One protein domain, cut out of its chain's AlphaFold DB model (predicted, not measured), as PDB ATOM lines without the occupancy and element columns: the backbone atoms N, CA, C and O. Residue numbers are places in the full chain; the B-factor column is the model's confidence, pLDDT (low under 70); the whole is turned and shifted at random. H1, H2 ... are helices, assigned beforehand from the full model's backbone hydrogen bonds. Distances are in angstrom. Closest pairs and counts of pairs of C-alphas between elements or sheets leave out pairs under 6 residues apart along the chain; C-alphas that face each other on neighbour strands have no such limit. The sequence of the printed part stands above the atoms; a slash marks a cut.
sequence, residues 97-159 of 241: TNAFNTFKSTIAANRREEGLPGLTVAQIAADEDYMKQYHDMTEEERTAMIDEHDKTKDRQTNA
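AT A GLANCE: This is residues 97 to 159 of the 241 residues of an uncharacterized protein of Auriculariopsis ampla (UniProt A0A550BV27). H2, H3 and the long H4 wrap round H1 as an open U, and residues 151 to 159, of which 151 to 158 belong to H4, stick out free. The 63 printed residues hold four named helices, H1 to H4 in order, and no named strand: all helix. The whole is compact, radius of gyration of the C-alphas 12.0 A, spanning 34 by 29 by 18 A.

IN THESE COORDINATES: H1, residues 99 to 113, begins at C-alpha (151.692, 148.952, 153.249) and is 20.9 A long. H2 is residues 121 to 126, 8.8 A, and H3 residues 128 to 136, 12.1 A. H4, residues 139 to 158, 28.8 A, ends at C-alpha (151.674, 133.057, 168.621).

HOW THE PARTS SIT: H1 touches H2 with residues 104 to 108 alone, closest C-alphas Lys 104 and Val 121, 5.7 A, only just about perpendicular at 71 degrees. Residues 142 to 149 of H4 alone touch H1, closest C-alphas Ala 99 and Arg 142, 5.8 A, at a steep tilt of 66 degrees, the same way. H1 and H3 are close but not clearly touching, closest C-alphas Phe 103 and Tyr 134, 7.2 A. H2 and H3 only just touch, only at the corner, with 3 pairs of C-alphas within 8 A, the closest Ile 124 and Tyr 130, 6.2 A. H4 is apart from H2 and H3. Every O i to N i+4 pair is within hydrogen-bond range in H2, H3 and H4; in H1, 10 of 11.

THE WHOLE: The farthest C-alphas, Glu 128 and Asn 158, are 34.9 A apart. The printed part has no cut and no long link. In this model, residues 154 to 159 have pLDDT under 70.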
ATOM      1  N   THR A  97     152.452 141.378 153.102       79.06
ATOM      2  CA  THR A  97     151.803 142.448 153.859       79.06
ATOM      3  C   THR A  97     151.795 143.717 152.999       79.06
ATOM      4  O   THR A  97     152.798 144.106 152.407       79.06
ATOM      5  N   ASN A  98     150.618 144.322 152.834       87.62
ATOM      6  CA  ASN A  98     150.436 145.516 152.005       87.62
ATOM      7  C   ASN A  98     150.547 146.760 152.896       87.62
ATOM      8  O   ASN A  98     149.756 146.879 153.832       87.62
ATOM      9  N   ALA A  99     151.454 147.684 152.551       86.69
ATOM     10  CA  ALA A  99     151.692 148.952 153.249       86.69
ATOM     11  C   ALA A  99     150.398 149.695 153.624       86.69
ATOM     12  O   ALA A  99     150.238 150.146 154.752       86.69
ATOM     13  N   PHE A 100     149.429 149.756 152.712       87.75
ATOM     14  CA  PHE A 100     148.168 150.452 152.944       87.75
ATOM     15  C   PHE A 100     147.257 149.728 153.946       87.75
ATOM     16  O   PHE A 100     146.566 150.350 154.751       87.75
ATOM     17  N   ASN A 101     147.237 148.393 153.927       87.56
ATOM     18  CA  ASN A 101     146.470 147.632 154.919       87.56
ATOM     19  C   ASN A 101     147.101 147.735 156.305       87.56
ATOM     20  O   ASN A 101     146.374 147.842 157.291       87.56
ATOM     21  N   THR A 102     148.430 147.745 156.351       89.12
ATOM     22  CA  THR A 102     149.190 148.006 157.564       89.12
ATOM     23  C   THR A 102     148.862 149.384 158.125       89.12
ATOM     24  O   THR A 102     148.411 149.468 159.262       89.12
ATOM     25  N   PHE A 103     148.954 150.433 157.304       91.12
ATOM     26  CA  PHE A 103     148.618 151.807 157.679       91.12
ATOM     27  C   PHE A 103     147.234 151.916 158.323       91.12
ATOM     28  O   PHE A 103     147.104 152.375 159.456       91.12
ATOM     29  N   LYS A 104     146.192 151.393 157.663       90.06
ATOM     30  CA  LYS A 104     144.830 151.409 158.223       90.06
ATOM     31  C   LYS A 104     144.737 150.667 159.555       90.06
ATOM     32  O   LYS A 104     144.007 151.095 160.445       90.06
ATOM     33  N   SER A 105     145.446 149.546 159.691       85.00
ATOM     34  CA  SER A 105     145.477 148.787 160.941       85.00
ATOM     35  C   SER A 105     146.166 149.564 162.063       85.00
ATOM     36  O   SER A 105     145.694 149.498 163.197       85.00
ATOM     37  N   THR A 106     147.246 150.284 161.759       88.19
ATOM     38  CA  THR A 106     147.988 151.120 162.710       88.19
ATOM     39  C   THR A 106     147.134 152.294 163.175       88.19
ATOM     40  O   THR A 106     146.937 152.460 164.371       88.19
ATOM     41  N   ILE A 107     146.499 153.028 162.257       88.94
ATOM     42  CA  ILE A 107     145.583 154.124 162.610       88.94
ATOM     43  C   ILE A 107     144.417 153.619 163.475       88.94
ATOM     44  O   ILE A 107     144.092 154.212 164.502       88.94
ATOM     45  N   ALA A 108     143.814 152.480 163.117       85.38
ATOM     46  CA  ALA A 108     142.752 151.875 163.921       85.38
ATOM     47  C   ALA A 108     143.231 151.389 165.305       85.38
ATOM     48  O   ALA A 108     142.422 151.274 166.227       85.38
ATOM     49  N   ALA A 109     144.509 151.029 165.458       84.38
ATOM     50  CA  ALA A 109     145.102 150.668 166.745       84.38
ATOM     51  C   ALA A 109     145.367 151.914 167.599       84.38
ATOM     52  O   ALA A 109     144.826 151.990 168.699       84.38
ATOM     53  N   ASN A 110     146.054 152.921 167.051       86.75
ATOM     54  CA  ASN A 110     146.386 154.171 167.743       86.75
ATOM     55  C   ASN A 110     145.132 154.853 168.302       86.75
ATOM     56  O   ASN A 110     145.065 155.179 169.481       86.75
ATOM     57  N   ARG A 111     144.064 154.944 167.501       83.81
ATOM     58  CA  ARG A 111     142.797 155.531 167.962       83.81
ATOM     59  C   ARG A 111     142.149 154.767 169.118       83.81
ATOM     60  O   ARG A 111     141.488 155.377 169.951       83.81
ATOM     61  N   ARG A 112     142.309 153.439 169.167       81.75
ATOM     62  CA  ARG A 112     141.810 152.628 170.288       81.75
ATOM     63  C   ARG A 112     142.639 152.848 171.549       81.75
ATOM     64  O   ARG A 112     142.061 152.887 172.629       81.75
ATOM     65  N   GLU A 113     143.952 152.993 171.413       82.31
ATOM     66  CA  GLU A 113     144.856 153.292 172.532       82.31
ATOM     67  C   GLU A 113     144.614 154.697 173.101       82.31
ATOM     68  O   GLU A 113     144.626 154.879 174.314       82.31
ATOM     69  N   GLU A 114     144.268 155.659 172.247       84.25
ATOM     70  CA  GLU A 114     143.883 157.025 172.629       84.25
ATOM     71  C   GLU A 114     142.469 157.126 173.238       84.25
ATOM     72  O   GLU A 114     142.021 158.213 173.604       84.25
ATOM     73  N   GLY A 115     141.726 156.016 173.336       77.69
ATOM     74  CA  GLY A 115     140.353 156.006 173.856       77.69
ATOM     75  C   GLY A 115     139.331 156.700 172.947       77.69
ATOM     76  O   GLY A 115     138.206 156.973 173.373       77.69
ATOM     77  N   LEU A 116     139.694 156.982 171.693       78.81
ATOM     78  CA  LEU A 116     138.794 157.541 170.692       78.81
ATOM     79  C   LEU A 116     137.839 156.459 170.158       78.81
ATOM     80  O   LEU A 116     138.166 155.267 170.165       78.81
ATOM     81  N   PRO A 117     136.654 156.844 169.641       76.56
ATOM     82  CA  PRO A 117     135.770 155.903 168.968       76.56
ATOM     83  C   PRO A 117     136.529 155.203 167.834       76.56
ATOM     84  O   PRO A 117     137.149 155.848 166.980       76.56
ATOM     85  N   GLY A 118     136.505 153.869 167.864       74.12
ATOM     86  CA  GLY A 118     137.211 153.047 166.892       74.12
ATOM     87  C   GLY A 118     136.623 153.240 165.499       74.12
ATOM     88  O   GLY A 118     135.433 153.003 165.296       74.12
ATOM     89  N   LEU A 119     137.459 153.637 164.539       79.00
ATOM     90  CA  LEU A 119     137.090 153.605 163.128       79.00
ATOM     91  C   LEU A 119     137.373 152.229 162.540       79.00
ATOM     92  O   LEU A 119     138.383 151.582 162.830       79.00
ATOM     93  N   THR A 120     136.470 151.796 161.672       78.88
ATOM     94  CA  THR A 120     136.673 150.610 160.852       78.88
ATOM     95  C   THR A 120     137.695 150.894 159.752       78.88
ATOM     96  O   THR A 120     137.835 152.018 159.272       78.88
ATOM     97  N   VAL A 121     138.366 149.843 159.280       78.06
ATOM     98  CA  VAL A 121     139.313 149.916 158.151       78.06
ATOM     99  C   VAL A 121     138.664 150.525 156.897       78.06
ATOM    100  O   VAL A 121     139.343 151.189 156.120       78.06
ATOM    101  N   ALA A 122     137.360 150.309 156.695       77.19
ATOM    102  CA  ALA A 122     136.615 150.876 155.575       77.19
ATOM    103  C   ALA A 122     136.415 152.391 155.714       77.19
ATOM    104  O   ALA A 122     136.570 153.107 154.734       77.19
ATOM    105  N   GLN A 123     136.131 152.877 156.926       83.06
ATOM    106  CA  GLN A 123     135.997 154.313 157.177       83.06
ATOM    107  C   GLN A 123     137.333 155.037 157.007       83.06
ATOM    108  O   GLN A 123     137.364 156.078 156.373       83.06
ATOM    109  N   ILE A 124     138.439 154.448 157.474       85.19
ATOM    110  CA  ILE A 124     139.783 155.023 157.280       85.19
ATOM    111  C   ILE A 124     140.138 155.100 155.788       85.19
ATOM    112  O   ILE A 124     140.748 156.061 155.346       85.19
ATOM    113  N   ALA A 125     139.747 154.096 154.995       83.06
ATOM    114  CA  ALA A 125     139.999 154.095 153.552       83.06
ATOM    115  C   ALA A 125     139.123 155.087 152.765       83.06
ATOM    116  O   ALA A 125     139.456 155.406 151.628       83.06
ATOM    117  N   ALA A 126     137.990 155.509 153.333       84.88
ATOM    118  CA  ALA A 126     137.061 156.452 152.715       84.88
ATOM    119  C   ALA A 126     137.330 157.911 153.121       84.88
ATOM    120  O   ALA A 126     136.708 158.817 152.576       84.88
ATOM    121  N   ASP A 127     138.219 158.124 154.086       88.94
ATOM    122  CA  ASP A 127     138.550 159.429 154.641       88.94
ATOM    123  C   ASP A 127     139.728 160.048 153.873       88.94
ATOM    124  O   ASP A 127     140.802 159.448 153.743       88.94
ATOM    125  N   GLU A 128     139.509 161.247 153.332       89.81
ATOM    126  CA  GLU A 128     140.485 161.947 152.495       89.81
ATOM    127  C   GLU A 128     141.743 162.353 153.272       89.81
ATOM    128  O   GLU A 128     142.842 162.296 152.714       89.81
ATOM    129  N   ASP A 129     141.619 162.675 154.563       90.00
ATOM    130  CA  ASP A 129     142.750 163.096 155.393       90.00
ATOM    131  C   ASP A 129     143.700 161.920 155.642       90.00
ATOM    132  O   ASP A 129     144.920 162.050 155.510       90.00
ATOM    133  N   TYR A 130     143.147 160.736 155.922       88.62
ATOM    134  CA  TYR A 130     143.942 159.518 156.098       88.62
ATOM    135  C   TYR A 130     144.567 159.033 154.789       88.62
ATOM    136  O   TYR A 130     145.698 158.538 154.788       88.62
ATOM    137  N   MET A 131     143.869 159.189 153.664       90.38
ATOM    138  CA  MET A 131     144.429 158.877 152.349       90.38
ATOM    139  C   MET A 131     145.591 159.802 151.999       90.38
ATOM    140  O   MET A 131     146.639 159.329 151.556       90.38
ATOM    141  N   LYS A 132     145.439 161.105 152.244       91.19
ATOM    142  CA  LYS A 132     146.509 162.081 152.045       91.19
ATOM    143  C   LYS A 132     147.708 161.770 152.935       91.19
ATOM    144  O   LYS A 132     148.818 161.676 152.425       91.19
ATOM    145  N   GLN A 133     147.475 161.492 154.218       90.44
ATOM    146  CA  GLN A 133     148.529 161.095 155.149       90.44
ATOM    147  C   GLN A 133     149.318 159.885 154.637       90.44
ATOM    148  O   GLN A 133     150.543 159.892 154.674       90.44
ATOM    149  N   TYR A 134     148.641 158.862 154.109       90.94
ATOM    150  CA  TYR A 134     149.318 157.704 153.529       90.94
ATOM    151  C   TYR A 134     150.147 158.057 152.286       90.94
ATOM    152  O   TYR A 134     151.245 157.524 152.104       90.94
ATOM    153  N   HIS A 135     149.636 158.928 151.413       90.75
ATOM    154  CA  HIS A 135     150.350 159.366 150.214       90.75
ATOM    155  C   HIS A 135     151.572 160.234 150.533       90.75
ATOM    156  O   HIS A 135     152.590 160.069 149.861       90.75
ATOM    157  N   ASP A 136     151.489 161.050 151.584       93.31
ATOM    158  CA  ASP A 136     152.573 161.905 152.074       93.31
ATOM    159  C   ASP A 136     153.689 161.104 152.776       93.31
ATOM    160  O   ASP A 136     154.813 161.592 152.884       93.31
ATOM    161  N   MET A 137     153.423 159.861 153.204       90.25
ATOM    162  CA  MET A 137     154.459 158.982 153.757       90.25
ATOM    163  C   MET A 137     155.531 158.633 152.724       90.25
ATOM    164  O   MET A 137     155.241 158.214 151.594       90.25
ATOM    165  N   THR A 138     156.778 158.688 153.169       91.44
ATOM    166  CA  THR A 138     157.940 158.227 152.410       91.44
ATOM    167  C   THR A 138     157.957 156.703 152.269       91.44
ATOM    168  O   THR A 138     157.281 155.961 152.988       91.44
ATOM    169  N   GLU A 139     158.739 156.202 151.311       88.00
ATOM    170  CA  GLU A 139     158.889 154.758 151.113       88.00
ATOM    171  C   GLU A 139     159.553 154.077 152.323       88.00
ATOM    172  O   GLU A 139     159.138 152.985 152.705       88.00
ATOM    173  N   GLU A 140     160.493 154.760 152.981       88.50
ATOM    174  CA  GLU A 140     161.174 154.288 154.195       88.50
ATOM    175  C   GLU A 140     160.220 154.155 155.392       88.50
ATOM    176  O   GLU A 140     160.254 153.167 156.123       88.50
ATOM    177  N   GLU A 141     159.303 155.106 155.575       88.44
ATOM    178  CA  GLU A 141     158.292 155.021 156.636       88.44
ATOM    179  C   GLU A 141     157.298 153.886 156.373       88.44
ATOM    180  O   GLU A 141     156.873 153.189 157.297       88.44
ATOM    181  N   ARG A 142     156.933 153.662 155.105       89.69
ATOM    182  CA  ARG A 142     156.035 152.562 154.728       89.69
ATOM    183  C   ARG A 142     156.680 151.201 154.970       89.69
ATOM    184  O   ARG A 142     155.989 150.302 155.447       89.69
ATOM    185  N   THR A 143     157.966 151.028 154.662       87.88
ATOM    186  CA  THR A 143     158.678 149.763 154.913       87.88
ATOM    187  C   THR A 143     158.861 149.514 156.406       87.88
ATOM    188  O   THR A 143     158.512 148.430 156.872       87.88
ATOM    189  N   ALA A 144     159.273 150.525 157.175       88.25
ATOM    190  CA  ALA A 144     159.373 150.426 158.631       88.25
ATOM    191  C   ALA A 144     158.033 150.023 159.274       88.25
ATOM    192  O   ALA A 144     157.987 149.168 160.160       88.25
ATOM    193  N   MET A 145     156.925 150.580 158.776       87.81
ATOM    194  CA  MET A 145     155.590 150.252 159.264       87.81
ATOM    195  C   MET A 145     155.184 148.806 158.946       87.81
ATOM    196  O   MET A 145     154.554 148.150 159.778       87.81
ATOM    197  N   ILE A 146     155.539 148.282 157.764       88.00
ATOM    198  CA  ILE A 146     155.321 146.864 157.423       88.00
ATOM    199  C   ILE A 146     156.085 145.965 158.394       88.00
ATOM    200  O   ILE A 146     155.485 145.041 158.944       88.00
ATOM    201  N   ASP A 147     157.360 146.260 158.649       86.69
ATOM    202  CA  ASP A 147     158.207 145.449 159.527       86.69
ATOM    203  C   ASP A 147     157.670 145.401 160.962       86.69
ATOM    204  O   ASP A 147     157.643 144.344 161.599       86.69
ATOM    205  N   GLU A 148     157.214 146.537 161.492       85.38
ATOM    206  CA  GLU A 148     156.593 146.601 162.816       85.38
ATOM    207  C   GLU A 148     155.265 145.832 162.867       85.38
ATOM    208  O   GLU A 148     154.977 145.099 163.825       85.38
ATOM    209  N   HIS A 149     154.462 145.945 161.811       84.69
ATOM    210  CA  HIS A 149     153.200 145.233 161.708       84.69
ATOM    211  C   HIS A 149     153.392 143.721 161.620       84.69
ATOM    212  O   HIS A 149     152.666 142.982 162.286       84.69
ATOM    213  N   ASP A 150     154.382 143.247 160.866       84.00
ATOM    214  CA  ASP A 150     154.680 141.820 160.750       84.00
ATOM    215  C   ASP A 150     155.188 141.246 162.082       84.00
ATOM    216  O   ASP A 150     154.681 140.213 162.529       84.00
ATOM    217  N   LYS A 151     156.046 141.973 162.815       81.75
ATOM    218  CA  LYS A 151     156.443 141.605 164.192       81.75
ATOM    219  C   LYS A 151     155.234 141.492 165.128       81.75
ATOM    220  O   LYS A 151     155.135 140.560 165.932       81.75
ATOM    221  N   THR A 152     154.293 142.427 165.018       76.62
ATOM    222  CA  THR A 152     153.080 142.452 165.848       76.62
ATOM    223  C   THR A 152     152.121 141.320 165.481       76.62
ATOM    224  O   THR A 152     151.560 140.658 166.360       76.62
ATOM    225  N   LYS A 153     151.964 141.040 164.189       73.06
ATOM    226  CA  LYS A 153     151.134 139.958 163.654       73.06
ATOM    227  C   LYS A 153     151.667 138.590 164.059       73.06
ATOM    228  O   LYS A 153     150.877 137.734 164.462       73.06
ATOM    229  N   ASP A 154     152.981 138.394 164.043       66.19
ATOM    230  CA  ASP A 154     153.612 137.165 164.524       66.19
ATOM    231  C   ASP A 154     153.399 136.984 166.030       66.19
ATOM    232  O   ASP A 154     153.021 135.899 166.482       66.19
ATOM    233  N   ARG A 155     153.519 138.059 166.819       62.38
ATOM    234  CA  ARG A 155     153.211 138.032 168.258       62.38
ATOM    235  C   ARG A 155     151.748 137.676 168.532       62.38
ATOM    236  O   ARG A 155     151.479 136.881 169.427       62.38
ATOM    237  N   GLN A 156     150.801 138.214 167.762       61.19
ATOM    238  CA  GLN A 156     149.367 137.912 167.898       61.19
ATOM    239  C   GLN A 156     148.986 136.515 167.394       61.19
ATOM    240  O   GLN A 156     148.039 135.915 167.902       61.19
ATOM    241  N   THR A 157     149.699 136.000 166.394       58.44
ATOM    242  CA  THR A 157     149.500 134.641 165.870       58.44
ATOM    243  C   THR A 157     150.011 133.598 166.863       58.44
ATOM    244  O   THR A 157     149.394 132.546 167.010       58.44
ATOM    245  N   ASN A 158     151.090 133.913 167.587       52.28
ATOM    246  CA  ASN A 158     151.674 133.057 168.621       52.28
ATOM    247  C   ASN A 158     151.092 133.286 170.026       52.28
ATOM    248  O   ASN A 158     151.387 132.516 170.940       52.28
ATOM    249  N   ALA A 159     150.271 134.321 170.227       52.25
ATOM    250  CA  ALA A 159     149.530 134.483 171.469       52.25
ATOM    251  C   ALA A 159     148.555 133.307 171.603       52.25
ATOM    252  O   ALA A 159     147.826 133.002 170.658       52.25
TER     253      ALA A 159